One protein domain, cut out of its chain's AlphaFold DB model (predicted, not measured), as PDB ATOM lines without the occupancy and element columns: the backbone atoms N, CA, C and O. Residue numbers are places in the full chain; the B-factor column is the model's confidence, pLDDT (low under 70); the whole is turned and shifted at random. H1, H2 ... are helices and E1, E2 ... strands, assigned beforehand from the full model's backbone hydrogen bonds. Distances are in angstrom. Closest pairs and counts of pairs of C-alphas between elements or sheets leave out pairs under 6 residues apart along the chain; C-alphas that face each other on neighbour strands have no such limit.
ATOM      1  N   SER A  86      -6.467  34.009  -4.208       69.12
ATOM      2  CA  SER A  86      -7.728  33.585  -4.833       69.12
ATOM      3  C   SER A  86      -8.905  33.512  -3.853       69.12
ATOM      4  O   SER A  86     -10.044  33.629  -4.286       69.12
ATOM      5  N   ALA A  87      -8.650  33.348  -2.553       69.50
ATOM      6  CA  ALA A  87      -9.671  33.284  -1.508       69.50
ATOM      7  C   ALA A  87     -10.410  34.616  -1.296       69.50
ATOM      8  O   ALA A  87     -11.450  34.643  -0.650       69.50
ATOM      9  N   CYS A  88      -9.897  35.715  -1.858       81.75
ATOM     10  CA  CYS A  88     -10.540  37.026  -1.796       81.75
ATOM     11  C   CYS A  88     -11.428  37.323  -3.014       81.75
ATOM     12  O   CYS A  88     -12.051  38.390  -3.091       81.75
ATOM     13  N   GLN A  89     -11.499  36.398  -3.980       85.00
ATOM     14  CA  GLN A  89     -12.416  36.514  -5.107       85.00
ATOM     15  C   GLN A  89     -13.848  36.312  -4.619       85.00
ATOM     16  O   GLN A  89     -14.183  35.292  -4.030       85.00
ATOM     17  N   HIS A  90     -14.698  37.293  -4.887       86.06
ATOM     18  CA  HIS A  90     -16.109  37.259  -4.533       86.06
ATOM     19  C   HIS A  90     -16.953  37.614  -5.748       86.06
ATOM     20  O   HIS A  90     -16.547  38.390  -6.614       86.06
ATOM     21  N   LEU A  91     -18.150  37.043  -5.799       85.38
ATOM     22  CA  LEU A  91     -19.075  37.215  -6.911       85.38
ATOM     23  C   LEU A  91     -19.741  38.596  -6.896       85.38
ATOM     24  O   LEU A  91     -19.972  39.205  -7.942       85.38
ATOM     25  N   ALA A  92     -20.067  39.084  -5.702       89.88
ATOM     26  CA  ALA A  92     -20.691  40.380  -5.486       89.88
ATOM     27  C   ALA A  92     -20.349  40.921  -4.096       89.88
ATOM     28  O   ALA A  92     -20.030  40.155  -3.186       89.88
ATOM     29  N   ARG A  93     -20.447  42.246  -3.961       90.62
ATOM     30  CA  ARG A  93     -20.299  42.994  -2.711       90.62
ATOM     31  C   ARG A  93     -21.666  43.552  -2.315       90.62
ATOM     32  O   ARG A  93     -22.284  44.263  -3.107       90.62
ATOM     33  N   LEU A  94     -22.142  43.206  -1.126       91.25
ATOM     34  CA  LEU A  94     -23.411  43.649  -0.547       91.25
ATOM     35  C   LEU A  94     -23.128  44.498   0.688       91.25
ATOM     36  O   LEU A  94     -22.239  44.151   1.452       91.25
ATOM     37  N   GLN A  95     -23.882  45.574   0.900       90.00
ATOM     38  CA  GLN A  95     -23.814  46.364   2.132       90.00
ATOM     39  C   GLN A  95     -25.074  46.133   2.958       90.00
ATOM     40  O   GLN A  95     -26.186  46.203   2.430       90.00
ATOM     41  N   VAL A  96     -24.897  45.856   4.246       89.31
ATOM     42  CA  VAL A  96     -25.974  45.535   5.181       89.31
ATOM     43  C   VAL A  96     -25.849  46.453   6.388       89.31
ATOM     44  O   VAL A  96     -24.824  46.403   7.064       89.31
ATOM     45  N   PRO A  97     -26.843  47.309   6.668       84.81
ATOM     46  CA  PRO A  97     -26.858  48.045   7.920       84.81
ATOM     47  C   PRO A  97     -27.122  47.084   9.080       84.81
ATOM     48  O   PRO A  97     -27.915  46.147   8.955       84.81
ATOM     49  N   GLU A  98     -26.475  47.343  10.207       85.06
ATOM     50  CA  GLU A  98     -26.788  46.693  11.470       85.06
ATOM     51  C   GLU A  98     -28.257  46.900  11.883       85.06
ATOM     52  O   GLU A  98     -28.930  47.860  11.489       85.06
ATOM     53  N   ALA A  99     -28.813  45.956  12.638       81.38
ATOM     54  CA  ALA A  99     -30.186  46.054  13.097       81.38
ATOM     55  C   ALA A  99     -30.262  46.959  14.332       81.38
ATOM     56  O   ALA A  99     -30.136  46.485  15.455       81.38
ATOM     57  N   ALA A 134     -35.564  43.890   8.040       74.44
ATOM     58  CA  ALA A 134     -34.648  44.991   7.710       74.44
ATOM     59  C   ALA A 134     -33.738  44.748   6.484       74.44
ATOM     60  O   ALA A 134     -33.322  45.716   5.849       74.44
ATOM     61  N   PHE A 135     -33.450  43.494   6.107       89.44
ATOM     62  CA  PHE A 135     -32.544  43.186   4.989       89.44
ATOM     63  C   PHE A 135     -33.056  42.056   4.090       89.44
ATOM     64  O   PHE A 135     -33.300  40.933   4.538       89.44
ATOM     65  N   GLN A 136     -33.163  42.345   2.790       93.31
ATOM     66  CA  GLN A 136     -33.566  41.389   1.764       93.31
ATOM     67  C   GLN A 136     -32.983  41.769   0.395       93.31
ATOM     68  O   GLN A 136     -33.127  42.903  -0.062       93.31
ATOM     69  N   VAL A 137     -32.412  40.784  -0.302       94.69
ATOM     70  CA  VAL A 137     -31.855  40.924  -1.656       94.69
ATOM     71  C   VAL A 137     -32.445  39.861  -2.580       94.69
ATOM     72  O   VAL A 137     -32.631  38.702  -2.192       94.69
ATOM     73  N   ASN A 138     -32.724  40.245  -3.830       95.56
ATOM     74  CA  ASN A 138     -33.057  39.297  -4.891       95.56
ATOM     75  C   ASN A 138     -31.789  38.571  -5.357       95.56
ATOM     76  O   ASN A 138     -31.106  39.010  -6.283       95.56
ATOM     77  N   LEU A 139     -31.481  37.459  -4.688       96.25
ATOM     78  CA  LEU A 139     -30.287  36.664  -4.951       96.25
ATOM     79  C   LEU A 139     -30.308  36.074  -6.364       96.25
ATOM     80  O   LEU A 139     -29.269  36.001  -7.002       96.25
ATOM     81  N   THR A 140     -31.480  35.707  -6.895       96.12
ATOM     82  CA  THR A 140     -31.583  35.206  -8.279       96.12
ATOM     83  C   THR A 140     -31.159  36.242  -9.308       96.12
ATOM     84  O   THR A 140     -30.383  35.908 -10.193       96.12
ATOM     85  N   ALA A 141     -31.616  37.489  -9.184       95.31
ATOM     86  CA  ALA A 141     -31.200  38.553 -10.098       95.31
ATOM     87  C   ALA A 141     -29.685  38.810 -10.014       95.31
ATOM     88  O   ALA A 141     -29.021  38.910 -11.042       95.31
ATOM     89  N   LEU A 142     -29.136  38.836  -8.795       96.00
ATOM     90  CA  LEU A 142     -27.705  39.033  -8.558       96.00
ATOM     91  C   LEU A 142     -26.854  37.904  -9.162       96.00
ATOM     92  O   LEU A 142     -25.849  38.170  -9.819       96.00
ATOM     93  N   LEU A 143     -27.259  36.646  -8.967       96.00
ATOM     94  CA  LEU A 143     -26.568  35.486  -9.531       96.00
ATOM     95  C   LEU A 143     -26.692  35.445 -11.060       96.00
ATOM     96  O   LEU A 143     -25.703  35.159 -11.728       96.00
ATOM     97  N   ALA A 144     -27.869  35.756 -11.613       95.62
ATOM     98  CA  ALA A 144     -28.105  35.810 -13.057       95.62
ATOM     99  C   ALA A 144     -27.146  36.794 -13.736       95.62
ATOM    100  O   ALA A 144     -26.444  36.437 -14.680       95.62
ATOM    101  N   GLU A 145     -27.061  38.013 -13.195       95.94
ATOM    102  CA  GLU A 145     -26.186  39.069 -13.704       95.94
ATOM    103  C   GLU A 145     -24.706  38.671 -13.636       95.94
ATOM    104  O   GLU A 145     -23.978  38.810 -14.617       95.94
ATOM    105  N   ARG A 146     -24.249  38.163 -12.485       95.69
ATOM    106  CA  ARG A 146     -22.817  37.925 -12.242       95.69
ATOM    107  C   ARG A 146     -22.289  36.630 -12.846       95.69
ATOM    108  O   ARG A 146     -21.109  36.567 -13.178       95.69
ATOM    109  N   LEU A 147     -23.141  35.616 -12.999       94.31
ATOM    110  CA  LEU A 147     -22.776  34.323 -13.590       94.31
ATOM    111  C   LEU A 147     -23.174  34.204 -15.069       94.31
ATOM    112  O   LEU A 147     -22.862  33.191 -15.692       94.31
ATOM    113  N   GLY A 148     -23.860  35.204 -15.635       95.50
ATOM    114  CA  GLY A 148     -24.356  35.158 -17.014       95.50
ATOM    115  C   GLY A 148     -25.418  34.075 -17.235       95.50
ATOM    116  O   GLY A 148     -25.444  33.453 -18.294       95.50
ATOM    117  N   LEU A 149     -26.254  33.823 -16.224       94.12
ATOM    118  CA  LEU A 149     -27.341  32.838 -16.258       94.12
ATOM    119  C   LEU A 149     -28.683  33.536 -16.474       94.12
ATOM    120  O   LEU A 149     -28.850  34.696 -16.093       94.12
ATOM    121  N   THR A 150     -29.669  32.833 -17.032       95.38
ATOM    122  CA  THR A 150     -31.032  33.380 -17.092       95.38
ATOM    123  C   THR A 150     -31.778  33.164 -15.774       95.38
ATOM    124  O   THR A 150     -31.474  32.268 -14.981       95.38
ATOM    125  N   THR A 151     -32.793  33.990 -15.518       93.88
ATOM    126  CA  THR A 151     -33.656  33.842 -14.341       93.88
ATOM    127  C   THR A 151     -34.411  32.512 -14.334       93.88
ATOM    128  O   THR A 151     -34.663  31.962 -13.264       93.88
ATOM    129  N   GLU A 152     -34.734  31.971 -15.511       92.69
ATOM    130  CA  GLU A 152     -35.390  30.671 -15.689       92.69
ATOM    131  C   GLU A 152     -34.437  29.508 -15.400       92.69
ATOM    132  O   GLU A 152     -34.846  28.510 -14.812       92.69
ATOM    133  N   GLU A 153     -33.157  29.631 -15.762       93.19
ATOM    134  CA  GLU A 153     -32.153  28.631 -15.390       93.19
ATOM    135  C   GLU A 153     -31.999  28.553 -13.869       93.19
ATOM    136  O   GLU A 153     -31.903  27.465 -13.306       93.19
ATOM    137  N   LEU A 154     -32.017  29.700 -13.185       94.00
ATOM    138  CA  LEU A 154     -31.879  29.757 -11.730       94.00
ATOM    139  C   LEU A 154     -33.157  29.391 -10.966       94.00
ATOM    140  O   LEU A 154     -33.062  28.998  -9.805       94.00
ATOM    141  N   SER A 155     -34.343  29.491 -11.572       91.12
ATOM    142  CA  SER A 155     -35.595  29.113 -10.902       91.12
ATOM    143  C   SER A 155     -35.746  27.597 -10.741       91.12
ATOM    144  O   SER A 155     -36.383  27.140  -9.788       91.12
ATOM    145  N   GLY A 156     -35.130  26.822 -11.642       90.94
ATOM    146  CA  GLY A 156     -35.084  25.359 -11.597       90.94
ATOM    147  C   GLY A 156     -33.891  24.776 -10.834       90.94
ATOM    148  O   GLY A 156     -33.825  23.560 -10.650       90.94
ATOM    149  N   VAL A 157     -32.945  25.610 -10.395       94.56
ATOM    150  CA  VAL A 157     -31.720  25.177  -9.710       94.56
ATOM    151  C   VAL A 157     -31.811  25.480  -8.218       94.56
ATOM    152  O   VAL A 157     -32.208  26.566  -7.812       94.56
ATOM    153  N   SER A 158     -31.400  24.525  -7.381       95.75
ATOM    154  CA  SER A 158     -31.337  24.727  -5.933       95.75
ATOM    155  C   SER A 158     -30.225  25.711  -5.563       95.75
ATOM    156  O   SER A 158     -29.046  25.404  -5.773       95.75
ATOM    157  N   VAL A 159     -30.577  26.842  -4.951       96.75
ATOM    158  CA  VAL A 159     -29.614  27.789  -4.367       96.75
ATOM    159  C   VAL A 159     -29.685  27.712  -2.844       96.75
ATOM    160  O   VAL A 159     -30.757  27.884  -2.265       96.75
ATOM    161  N   HIS A 160     -28.555  27.448  -2.191       96.75
ATOM    162  CA  HIS A 160     -28.459  27.356  -0.731       96.75
ATOM    163  C   HIS A 160     -27.096  27.839  -0.229       96.75
ATOM    164  O   HIS A 160     -26.141  27.950  -0.994       96.75
ATOM    165  N   LEU A 161     -27.016  28.132   1.066       96.62
ATOM    166  CA  LEU A 161     -25.767  28.484   1.742       96.62
ATOM    167  C   LEU A 161     -24.969  27.207   1.997       96.62
ATOM    168  O   LEU A 161     -25.539  26.227   2.479       96.62
ATOM    169  N   SER A 162     -23.685  27.197   1.640       95.00
ATOM    170  CA  SER A 162     -22.850  25.993   1.759       95.00
ATOM    171  C   SER A 162     -22.612  25.605   3.216       95.00
ATOM    172  O   SER A 162     -22.577  24.418   3.532       95.00
ATOM    173  N   ASP A 163     -22.518  26.600   4.097       91.44
ATOM    174  CA  ASP A 163     -22.466  26.416   5.543       91.44
ATOM    175  C   ASP A 163     -23.536  27.289   6.203       91.44
ATOM    176  O   ASP A 163     -23.400  28.507   6.296       91.44
ATOM    177  N   ALA A 164     -24.637  26.674   6.628       89.75
ATOM    178  CA  ALA A 164     -25.758  27.397   7.220       89.75
ATOM    179  C   ALA A 164     -25.423  27.992   8.599       89.75
ATOM    180  O   ALA A 164     -25.955  29.047   8.942       89.75
ATOM    181  N   GLU A 165     -24.548  27.351   9.379       89.62
ATOM    182  CA  GLU A 165     -24.143  27.848  10.699       89.62
ATOM    183  C   GLU A 165     -23.107  28.966  10.544       89.62
ATOM    184  O   GLU A 165     -23.231  30.027  11.164       89.62
ATOM    185  N   GLU A 166     -22.144  28.789   9.631       87.81
ATOM    186  CA  GLU A 166     -21.180  29.830   9.282       87.81
ATOM    187  C   GLU A 166     -21.765  30.978   8.439       87.81
ATOM    188  O   GLU A 166     -21.136  32.015   8.260       87.81
ATOM    189  N   SER A 167     -22.997  30.861   7.955       91.62
ATOM    190  CA  SER A 167     -23.656  31.960   7.245       91.62
ATOM    191  C   SER A 167     -24.616  32.754   8.124       91.62
ATOM    192  O   SER A 167     -25.127  33.778   7.671       91.62
ATOM    193  N   ARG A 168     -24.856  32.347   9.382       92.88
ATOM    194  CA  ARG A 168     -25.710  33.122  10.296       92.88
ATOM    195  C   ARG A 168     -25.174  34.554  10.468       92.88
ATOM    196  O   ARG A 168     -23.952  34.722  10.598       92.88
ATOM    197  N   PRO A 169     -26.070  35.563  10.481       93.88
ATOM    198  CA  PRO A 169     -27.540  35.457  10.546       93.88
ATOM    199  C   PRO A 169     -28.251  35.351   9.183       93.88
ATOM    200  O   PRO A 169     -29.476  35.454   9.122       93.88
ATOM    201  N   PHE A 170     -27.530  35.181   8.075       95.50
ATOM    202  CA  PHE A 170     -28.113  35.165   6.734       95.50
ATOM    203  C   PHE A 170     -28.726  33.808   6.379       95.50
ATOM    204  O   PHE A 170     -28.211  32.748   6.729       95.50
ATOM    205  N   ALA A 171     -29.833  33.850   5.643       96.00
ATOM    206  CA  ALA A 171     -30.536  32.683   5.133       96.00
ATOM    207  C   ALA A 171     -30.976  32.898   3.682       96.00
ATOM    208  O   ALA A 171     -31.225  34.025   3.240       96.00
ATOM    209  N   VAL A 172     -31.110  31.795   2.945       96.25
ATOM    210  CA  VAL A 172     -31.677  31.785   1.595       96.25
ATOM    211  C   VAL A 172     -33.025  31.077   1.625       96.25
ATOM    212  O   VAL A 172     -33.137  29.966   2.135       96.25
ATOM    213  N   ALA A 173     -34.054  31.711   1.066       95.62
ATOM    214  CA  ALA A 173     -35.372  31.108   0.892       95.62
ATOM    215  C   ALA A 173     -35.900  31.370  -0.515       95.62
ATOM    216  O   ALA A 173     -35.732  32.458  -1.060       95.62
ATOM    217  N   GLN A 174     -36.594  30.396  -1.092       95.38
ATOM    218  CA  GLN A 174     -37.339  30.605  -2.329       95.38
ATOM    219  C   GLN A 174     -38.702  31.218  -1.992       95.38
ATOM    220  O   GLN A 174     -39.401  30.708  -1.117       95.38
ATOM    221  N   GLN A 175     -39.091  32.316  -2.649       91.56
ATOM    222  CA  GLN A 175     -40.345  33.001  -2.298       91.56
ATOM    223  C   GLN A 175     -41.579  32.130  -2.595       91.56
ATOM    224  O   GLN A 175     -42.550  32.148  -1.840       91.56
ATOM    225  N   GLN A 176     -41.532  31.373  -3.693       91.00
ATOM    226  CA  GLN A 176     -42.531  30.396  -4.135       91.00
ATOM    227  C   GLN A 176     -41.822  29.296  -4.944       91.00
ATOM    228  O   GLN A 176     -40.740  29.563  -5.468       91.00
ATOM    229  N   PRO A 177     -42.395  28.089  -5.101       88.06
ATOM    230  CA  PRO A 177     -41.832  27.066  -5.983       88.06
ATOM    231  C   PRO A 177     -41.675  27.594  -7.418       88.06
ATOM    232  O   PRO A 177     -42.643  28.064  -8.011       88.06
ATOM    233  N   GLY A 178     -40.454  27.557  -7.957       86.44
ATOM    234  CA  GLY A 178     -40.126  28.144  -9.267       86.44
ATOM    235  C   GLY A 178     -40.040  29.678  -9.276       86.44
ATOM    236  O   GLY A 178     -39.850  30.282 -10.328       86.44
ATOM    237  N   GLY A 179     -40.175  30.320  -8.115       92.31
ATOM    238  CA  GLY A 179     -39.914  31.740  -7.920       92.31
ATOM    239  C   GLY A 179     -38.429  32.033  -7.710       92.31
ATOM    240  O   GLY A 179     -37.582  31.137  -7.687       92.31
ATOM    241  N   TRP A 180     -38.115  33.312  -7.520       94.31
ATOM    242  CA  TRP A 180     -36.756  33.759  -7.240       94.31
ATOM    243  C   TRP A 180     -36.335  33.422  -5.796       94.31
ATOM    244  O   TRP A 180     -37.144  33.358  -4.863       94.31
ATOM    245  N   HIS A 181     -35.037  33.192  -5.633       96.31
ATOM    246  CA  HIS A 181     -34.347  32.987  -4.369       96.31
ATOM    247  C   HIS A 181     -34.024  34.324  -3.713       96.31
ATOM    248  O   HIS A 181     -33.431  35.215  -4.325       96.31
ATOM    249  N   ARG A 182     -34.371  34.427  -2.437       95.56
ATOM    250  CA  ARG A 182     -34.146  35.571  -1.570       95.56
ATOM    251  C   ARG A 182     -33.019  35.286  -0.596       95.56
ATOM    252  O   ARG A 182     -33.121  34.318   0.149       95.56
ATOM    253  N   LEU A 183     -32.035  36.179  -0.536       96.31
ATOM    254  CA  LEU A 183     -31.121  36.283   0.601       96.31
ATOM    255  C   LEU A 183     -31.718  37.278   1.600       96.31
ATOM    256  O   LEU A 183     -32.124  38.370   1.199       96.31
ATOM    257  N   TYR A 184     -31.816  36.903   2.870       95.19
ATOM    258  CA  TYR A 184     -32.361  37.753   3.931       95.19
ATOM    259  C   TYR A 184     -31.657  37.475   5.261       95.19
ATOM    260  O   TYR A 184     -31.006  36.442   5.414       95.19
ATOM    261  N   ALA A 185     -31.782  38.392   6.220       94.56
ATOM    262  CA  ALA A 185     -31.318  38.172   7.586       94.56
ATOM    263  C   ALA A 185     -32.419  37.454   8.389       94.56
ATOM    264  O   ALA A 185     -33.519  37.978   8.549       94.56
ATOM    265  N   ALA A 186     -32.156  36.226   8.840       93.38
ATOM    266  CA  ALA A 186     -33.100  35.435   9.635       93.38
ATOM    267  C   ALA A 186     -33.132  35.860  11.112       93.38
ATOM    268  O   ALA A 186     -34.135  35.660  11.796       93.38
ATOM    269  N   GLU A 187     -32.044  36.461  11.585       92.56
ATOM    270  CA  GLU A 187     -31.879  37.041  12.916       92.56
ATOM    271  C   GLU A 187     -31.432  38.509  12.757       92.56
ATOM    272  O   GLU A 187     -30.941  38.875  11.683       92.56
ATOM    273  N   PRO A 188     -31.611  39.372  13.775       90.75
ATOM    274  CA  PRO A 188     -31.035  40.714  13.757       90.75
ATOM    275  C   PRO A 188     -29.534  40.647  13.467       90.75
ATOM    276  O   PRO A 188     -28.817  39.855  14.077       90.75
ATOM    277  N   VAL A 189     -29.080  41.450  12.508       92.06
ATOM    278  CA  VAL A 189     -27.652  41.606  12.224       92.06
ATOM    279  C   VAL A 189     -27.075  42.425  13.368       92.06
ATOM    280  O   VAL A 189     -27.496  43.561  13.532       92.06
ATOM    281  N   ASP A 190     -26.192  41.813  14.149       90.25
ATOM    282  CA  ASP A 190     -25.421  42.406  15.247       90.25
ATOM    283  C   ASP A 190     -23.952  42.266  14.839       90.25
ATOM    284  O   ASP A 190     -23.436  41.148  14.678       90.25
ATOM    285  N   ARG A 191     -23.323  43.393  14.527       90.31
ATOM    286  CA  ARG A 191     -21.985  43.443  13.961       90.31
ATOM    287  C   ARG A 191     -20.981  42.968  14.993       90.31
ATOM    288  O   ARG A 191     -20.129  42.151  14.644       90.31
ATOM    289  N   GLU A 192     -21.089  43.403  16.242       87.69
ATOM    290  CA  GLU A 192     -20.181  43.010  17.318       87.69
ATOM    291  C   GLU A 192     -20.206  41.491  17.487       87.69
ATOM    292  O   GLU A 192     -19.154  40.864  17.594       87.69
ATOM    293  N   ALA A 193     -21.380  40.862  17.417       89.06
ATOM    294  CA  ALA A 193     -21.507  39.412  17.512       89.06
ATOM    295  C   ALA A 193     -20.951  38.658  16.292       89.06
ATOM    296  O   ALA A 193     -20.357  37.587  16.464       89.06
ATOM    297  N   ILE A 194     -21.161  39.169  15.072       89.56
ATOM    298  CA  ILE A 194     -20.711  38.525  13.821       89.56
ATOM    299  C   ILE A 194     -19.198  38.674  13.632       89.56
ATOM    300  O   ILE A 194     -18.544  37.771  13.106       89.56
ATOM    301  N   CYS A 195     -18.653  39.806  14.063       86.00
ATOM    302  CA  CYS A 195     -17.284  40.226  13.791       86.00
ATOM    303  C   CYS A 195     -16.343  40.008  14.979       86.00
ATOM    304  O   CYS A 195     -15.150  40.294  14.871       86.00
ATOM    305  N   ASP A 196     -16.853  39.455  16.085       85.38
ATOM    306  CA  ASP A 196     -16.056  39.059  17.240       85.38
ATOM    307  C   ASP A 196     -15.018  37.982  16.843       85.38
ATOM    308  O   ASP A 196     -15.385  36.832  16.549       85.38
ATOM    309  N   PRO A 197     -13.706  38.302  16.874       81.31
ATOM    310  CA  PRO A 197     -12.643  37.354  16.546       81.31
ATOM    311  C   PRO A 197     -12.624  36.134  17.468       81.31
ATOM    312  O   PRO A 197     -12.119  35.091  17.062       81.31
ATOM    313  N   LEU A 198     -13.160  36.237  18.688       82.75
ATOM    314  CA  LEU A 198     -13.210  35.134  19.644       82.75
ATOM    315  C   LEU A 198     -14.335  34.147  19.326       82.75
ATOM    316  O   LEU A 198     -14.219  32.965  19.654       82.75
ATOM    317  N   ARG A 199     -15.413  34.608  18.682       82.94
ATOM    318  CA  ARG A 199     -16.543  33.757  18.279       82.94
ATOM    319  C   ARG A 199     -16.361  33.171  16.888       82.94
ATOM    320  O   ARG A 199     -16.771  32.037  16.664       82.94
ATOM    321  N   GLN A 200     -15.760  33.925  15.969       84.56
ATOM    322  CA  GLN A 200     -15.686  33.585  14.545       84.56
ATOM    323  C   GLN A 200     -14.242  33.609  14.021       84.56
ATOM    324  O   GLN A 200     -13.950  34.239  13.006       84.56
ATOM    325  N   VAL A 201     -13.328  32.908  14.704       83.56
ATOM    326  CA  VAL A 201     -11.875  32.930  14.424       83.56
ATOM    327  C   VAL A 201     -11.559  32.734  12.934       83.56
ATOM    328  O   VAL A 201     -10.820  33.526  12.349       83.56
ATOM    329  N   THR A 202     -12.142  31.707  12.302       83.88
ATOM    330  CA  THR A 202     -11.907  31.396  10.883       83.88
ATOM    331  C   THR A 202     -12.414  32.512   9.975       83.88
ATOM    332  O   THR A 202     -11.674  32.980   9.112       83.88
ATOM    333  N   ARG A 203     -13.644  32.997  10.195       80.12
ATOM    334  CA  ARG A 203     -14.239  34.049   9.362       80.12
ATOM    335  C   ARG A 203     -13.462  35.352   9.464       80.12
ATOM    336  O   ARG A 203     -13.186  35.984   8.448       80.12
ATOM    337  N   VAL A 204     -13.071  35.733  10.681       77.75
ATOM    338  CA  VAL A 204     -12.324  36.967  10.921       77.75
ATOM    339  C   VAL A 204     -10.933  36.895  10.293       77.75
ATOM    340  O   VAL A 204     -10.460  37.903   9.774       77.75
ATOM    341  N   ALA A 205     -10.294  35.723  10.252       82.06
ATOM    342  CA  ALA A 205      -9.031  35.557   9.537       82.06
ATOM    343  C   ALA A 205      -9.179  35.824   8.026       82.06
ATOM    344  O   ALA A 205      -8.382  36.573   7.462       82.06
ATOM    345  N   VAL A 206     -10.224  35.282   7.385       83.81
ATOM    346  CA  VAL A 206     -10.509  35.521   5.955       83.81
ATOM    347  C   VAL A 206     -10.874  36.981   5.703       83.81
ATOM    348  O   VAL A 206     -10.312  37.617   4.816       83.81
ATOM    349  N   ALA A 207     -11.767  37.541   6.519       82.56
ATOM    350  CA  ALA A 207     -12.166  38.941   6.448       82.56
ATOM    351  C   ALA A 207     -10.956  39.879   6.567       82.56
ATOM    352  O   ALA A 207     -10.781  40.777   5.745       82.56
ATOM    353  N   ARG A 208     -10.063  39.629   7.534       80.19
ATOM    354  CA  ARG A 208      -8.814  40.386   7.693       80.19
ATOM    355  C   ARG A 208      -7.888  40.245   6.495       80.19
ATOM    356  O   ARG A 208      -7.226  41.219   6.167       80.19
ATOM    357  N   ALA A 209      -7.815  39.078   5.860       82.88
ATOM    358  CA  ALA A 209      -6.981  38.886   4.677       82.88
ATOM    359  C   ALA A 209      -7.564  39.571   3.428       82.88
ATOM    360  O   ALA A 209      -6.811  40.079   2.602       82.88
ATOM    361  N   CYS A 210      -8.893  39.604   3.296       85.19
ATOM    362  CA  CYS A 210      -9.558  39.919   2.031       85.19
ATOM    363  C   CYS A 210     -10.309  41.251   1.978       85.19
ATOM    364  O   CYS A 210     -10.662  41.698   0.888       85.19
ATOM    365  N   CYS A 211     -10.564  41.892   3.116       81.38
ATOM    366  CA  CYS A 211     -11.300  43.160   3.180       81.38
ATOM    367  C   CYS A 211     -10.447  44.350   3.577       81.38
ATOM    368  O   CYS A 211     -10.980  45.427   3.839       81.38
ATOM    369  N   GLN A 212      -9.130  44.168   3.603       73.69
ATOM    370  CA  GLN A 212      -8.202  45.285   3.596       73.69
ATOM    371  C   GLN A 212      -8.315  45.988   2.240       73.69
ATOM    372  O   GLN A 212      -7.537  45.741   1.322       73.69
ATOM    373  N   ASP A 213      -9.313  46.856   2.096       56.28
ATOM    374  CA  ASP A 213      -9.376  47.805   0.993       56.28
ATOM    375  C   ASP A 213      -8.253  48.848   1.229       56.28
ATOM    376  O   ASP A 213      -8.462  49.883   1.842       56.28
ATOM    377  N   GLY A 232     -10.912  49.690  15.011       56.12
ATOM    378  CA  GLY A 232     -11.249  48.825  13.887       56.12
ATOM    379  C   GLY A 232     -11.837  49.642  12.727       56.12
ATOM    380  O   GLY A 232     -12.441  50.696  12.960       56.12
ATOM    381  N   PRO A 233     -11.654  49.197  11.470       63.41
ATOM    382  CA  PRO A 233     -12.328  49.815  10.337       63.41
ATOM    383  C   PRO A 233     -13.835  49.868  10.611       63.41
ATOM    384  O   PRO A 233     -14.413  48.907  11.112       63.41
ATOM    385  N   SER A 234     -14.479  50.979  10.255       64.50
ATOM    386  CA  SER A 234     -15.917  51.210  10.476       64.50
ATOM    387  C   SER A 234     -16.832  50.214   9.752       64.50
ATOM    388  O   SER A 234     -18.047  50.252   9.911       64.50
ATOM    389  N   THR A 235     -16.279  49.320   8.937       74.06
ATOM    390  CA  THR A 235     -17.025  48.286   8.227       74.06
ATOM    391  C   THR A 235     -16.408  46.931   8.508       74.06
ATOM    392  O   THR A 235     -15.246  46.688   8.175       74.06
ATOM    393  N   CYS A 236     -17.207  46.034   9.073       86.75
ATOM    394  CA  CYS A 236     -16.871  44.623   9.109       86.75
ATOM    395  C   CYS A 236     -17.270  43.982   7.779       86.75
ATOM    396  O   CYS A 236     -18.246  44.401   7.165       86.75
ATOM    397  N   CYS A 237     -16.550  42.963   7.324       89.69
ATOM    398  CA  CYS A 237     -16.947  42.202   6.149       89.69
ATOM    399  C   CYS A 237     -17.031  40.706   6.461       89.69
ATOM    400  O   CYS A 237     -16.348  40.185   7.344       89.69
ATOM    401  N   LEU A 238     -17.840  40.008   5.678       91.44
ATOM    402  CA  LEU A 238     -18.082  38.581   5.768       91.44
ATOM    403  C   LEU A 238     -18.074  37.987   4.359       91.44
ATOM    404  O   LEU A 238     -18.592  38.600   3.429       91.44
ATOM    405  N   PHE A 239     -17.536  36.781   4.206       92.06
ATOM    406  CA  PHE A 239     -17.695  35.990   2.986       92.06
ATOM    407  C   PHE A 239     -18.707  34.885   3.256       92.06
ATOM    408  O   PHE A 239     -18.546  34.108   4.193       92.06
ATOM    409  N   VAL A 240     -19.774  34.862   2.464       93.44
ATOM    410  CA  VAL A 240     -20.871  33.905   2.599       93.44
ATOM    411  C   VAL A 240     -20.866  32.974   1.389       93.44
ATOM    412  O   VAL A 240     -21.173  33.438   0.284       93.44
ATOM    413  N   PRO A 241     -20.548  31.680   1.567       94.62
ATOM    414  CA  PRO A 241     -20.497  30.734   0.465       94.62
ATOM    415  C   PRO A 241     -21.913  30.329   0.034       94.62
ATOM    416  O   PRO A 241     -22.720  29.822   0.820       94.62
ATOM    417  N   VAL A 242     -22.224  30.542  -1.243       96.38
ATOM    418  CA  VAL A 242     -23.504  30.211  -1.877       96.38
ATOM    419  C   VAL A 242     -23.291  29.122  -2.920       96.38
ATOM    420  O   VAL A 242     -22.611  29.325  -3.925       96.38
ATOM    421  N   THR A 243     -23.926  27.970  -2.720       97.19
ATOM    422  CA  THR A 243     -23.945  26.868  -3.687       97.19
ATOM    423  C   THR A 243     -25.114  27.032  -4.656       97.19
ATOM    424  O   THR A 243     -26.273  27.121  -4.243       97.19
ATOM    425  N   VAL A 244     -24.823  27.001  -5.958       97.00
ATOM    426  CA  VAL A 244     -25.808  27.099  -7.046       97.00
ATOM    427  C   VAL A 244     -25.881  25.758  -7.780       97.00
ATOM    428  O   VAL A 244     -25.250  25.565  -8.817       97.00
ATOM    429  N   GLY A 245     -26.637  24.800  -7.234       94.56
ATOM    430  CA  GLY A 245     -26.798  23.444  -7.782       94.56
ATOM    431  C   GLY A 245     -25.494  22.826  -8.299       94.56
ATOM    432  O   GLY A 245     -24.517  22.714  -7.567       94.56
ATOM    433  N   SER A 246     -25.467  22.443  -9.578       90.56
ATOM    434  CA  SER A 246     -24.284  21.871 -10.238       90.56
ATOM    435  C   SER A 246     -23.271  22.905 -10.749       90.56
ATOM    436  O   SER A 246     -22.229  22.520 -11.274       90.56
ATOM    437  N   ARG A 247     -23.552  24.209 -10.625       94.06
ATOM    438  CA  ARG A 247     -22.664  25.287 -11.093       94.06
ATOM    439  C   ARG A 247     -21.507  25.562 -10.132       94.06
ATOM    440  O   ARG A 247     -20.570  26.242 -10.534       94.06
ATOM    441  N   GLY A 248     -21.564  25.056  -8.900       96.12
ATOM    442  CA  GLY A 248     -20.514  25.212  -7.892       96.12
ATOM    443  C   GLY A 248     -20.880  26.171  -6.758       96.12
ATOM    444  O   GLY A 248     -22.037  26.580  -6.618       96.12
ATOM    445  N   THR A 249     -19.875  26.491  -5.943       95.38
ATOM    446  CA  THR A 249     -19.967  27.380  -4.779       95.38
ATOM    447  C   THR A 249     -19.248  28.690  -5.070       95.38
ATOM    448  O   THR A 249     -18.150  28.683  -5.623       95.38
ATOM    449  N   TYR A 250     -19.880  29.798  -4.700       95.00
ATOM    450  CA  TYR A 250     -19.402  31.153  -4.938       95.00
ATOM    451  C   TYR A 250     -19.484  31.959  -3.648       95.00
ATOM    452  O   TYR A 250     -20.492  31.879  -2.950       95.00
ATOM    453  N   ASP A 251     -18.482  32.785  -3.368       93.38
ATOM    454  CA  ASP A 251     -18.493  33.630  -2.178       93.38
ATOM    455  C   ASP A 251     -19.164  34.979  -2.451       93.38
ATOM    456  O   ASP A 251     -18.837  35.691  -3.407       93.38
ATOM    457  N   LEU A 252     -20.110  35.353  -1.593       94.19
ATOM    458  CA  LEU A 252     -20.657  36.703  -1.521       94.19
ATOM    459  C   LEU A 252     -19.904  37.491  -0.452       94.19
ATOM    460  O   LEU A 252     -19.898  37.084   0.707       94.19
ATOM    461  N   ARG A 253     -19.329  38.642  -0.812       94.06
ATOM    462  CA  ARG A 253     -18.798  39.594   0.170       94.06
ATOM    463  C   ARG A 253     -19.959  40.418   0.715       94.06
ATOM    464  O   ARG A 253     -20.655  41.091  -0.042       94.06
ATOM    465  N   ILE A 254     -20.159  40.382   2.021       93.62
ATOM    466  CA  ILE A 254     -21.163  41.158   2.740       93.62
ATOM    467  C   ILE A 254     -20.430  42.100   3.686       93.62
ATOM    468  O   ILE A 254     -19.821  41.649   4.648       93.62
ATOM    469  N   ASP A 255     -20.489  43.399   3.426       91.94
ATOM    470  CA  ASP A 255     -20.019  44.420   4.351       91.94
ATOM    471  C   ASP A 255     -21.156  44.809   5.299       91.94
ATOM    472  O   ASP A 255     -22.224  45.247   4.866       91.94
ATOM    473  N   ILE A 256     -20.913  44.666   6.592       91.19
ATOM    474  CA  ILE A 256     -21.810  45.085   7.660       91.19
ATOM    475  C   ILE A 256     -21.385  46.486   8.095       91.19
ATOM    476  O   ILE A 256     -20.249  46.705   8.531       91.19
ATOM    477  N   LEU A 257     -22.297  47.439   7.917       89.44
ATOM    478  CA  LEU A 257     -22.106  48.827   8.311       89.44
ATOM    479  C   LEU A 257     -22.394  48.974   9.801       89.44
ATOM    480  O   LEU A 257     -23.471  48.592  10.256       89.44
ATOM    481  N   ASP A 258     -21.441  49.576  10.501       88.75
ATOM    482  CA  ASP A 258     -21.562  49.993  11.894       88.75
ATOM    483  C   ASP A 258     -22.703  50.984  12.105       88.75
ATOM    484  O   ASP A 258     -22.856  51.940  11.331       88.75
ATOM    485  N   ILE A 259     -23.455  50.808  13.183       89.88
ATOM    486  CA  ILE A 259     -24.435  51.782  13.653       89.88
ATOM    487  C   ILE A 259     -24.105  52.115  15.098       89.88
ATOM    488  O   ILE A 259     -23.739  51.241  15.859       89.88
ATOM    489  N   ASN A 260     -24.264  53.385  15.472       92.31
ATOM    490  CA  ASN A 260     -24.061  53.809  16.851       92.31
ATOM    491  C   ASN A 260     -25.222  53.355  17.746       92.31
ATOM    492  O   ASN A 260     -26.189  54.108  17.945       92.31
TER     493      ASN A 260
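Overview. This is residues 86 to 99, 134 to 213 and 232 to 260 of the 518 residues of an uncharacterized protein of Protopolystoma xenopodis (UniProt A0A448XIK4). A strongly twisted sheet of four strands, curled like part of a barrel and built on the long hairpin E6 and E7, faces a small sheet of three strands, E2, E5 and E4, in a loose, partly face-to-face sandwich. The short helices H1 and H2 sit together at one end of the body, and H3 and H4 sit at the other. The printed part has 123 residues, with four named helices and seven named strands in the order E1 E2 H1 H2 E3 E4 E5 H3 H4 E6 E7; the class is mixed, helices and strands. The larger sheet has the order E1 E7 E6 E3 and is mixed, while the smaller has the order E2 E5 E4 and is antiparallel. The whole is compact, with a radius of gyration of the C-alphas of 14.3 A and spans of 42 by 32 by 22 A.

Arrangement. In the larger sheet E6, residues 235 to 244, and E7, residues 249 to 257, form an antiparallel hairpin at 155 degrees, with N 238 and O 254 2.8 A apart, within hydrogen-bond range. E1, residues 92 to 97, is an edge strand parallel to E7 at 32 degrees, with N 94 and O 253 at 2.8 A. E3, residues 159 to 161, is the other edge strand, antiparallel to E6 at 135 degrees, with N 243 and O 160 at 2.8 A. In the smaller sheet E4, residues 170 to 174, and E5, residues 181 to 185, form an antiparallel hairpin at 150 degrees, with N 182 and O 173 at 2.8 A. E2, residues 136 to 138, is antiparallel to E5 at 161 degrees, with N 137 and O 183 at 2.9 A. The two sheets make a sandwich, two sheets face to face, with best planes 33 degrees apart and 22 pairs of C-alphas within 10 A. The closest C-alphas of E3 and E4 are those of His 160 and Val 172, 5.9 A apart. H4, residues 201 to 210, is on the larger sheet at a height of 4.6 A, over none of its strands; its closest C-alpha pair with E6 is Ala 207 and Cys 237, 5.8 A. H3, residues 191 to 195, is on the opposite face at a height of 9.0 A, only just over E6, on which 3 of its C-alphas fall. H3 and H4 are close but not clearly touching, with the C-alphas of Cys 195 and Val 204 6.6 A apart. H1, residues 139 to 147, is on the smaller sheet at a height of 7.0 A, over none of its strands, and only grazes the larger one. It touches H2, residues 151 to 155, where the C-alphas of Ala 144 and Thr 151 are 6.0 A apart. H1 is apart from H3 and H4. In the four helices every O i to N i+4 pair is within hydrogen-bond range.

Along the chain. E1 begins at C-alpha 92 (-20.691, 40.380, -5.486) and is 16.6 A long. E2 measures 7.0 A, H1 11.7 A, H2 6.2 A and E3 7.3 A. E4 and E5 measure 13.7 A and 13.4 A. H3 measures 5.7 A and H4 14.4 A. E6 begins at C-alpha 235 (-17.025, 48.286, 8.227) and is 27.6 A long. E7 is 25.2 A long and ends at C-alpha 257 (-22.106, 48.827, 8.311).

Size, cuts and confidence. The C-alphas farthest apart, those of Pro 177 and Gly 232, are 42.5 A apart. Residues 100 to 133 and 214 to 231 are not printed; the gaps are 7.1 A from C-alpha 99 to 134 and 13.1 A from C-alpha 213 to 232. Of the links that are printed whole none is long; E3 to E4 and E4 to E5 are short, and the others are tight. The mean pLDDT of the printed part is 89.2, and residues 86 to 87, 213 and 232 to 234 are under 70.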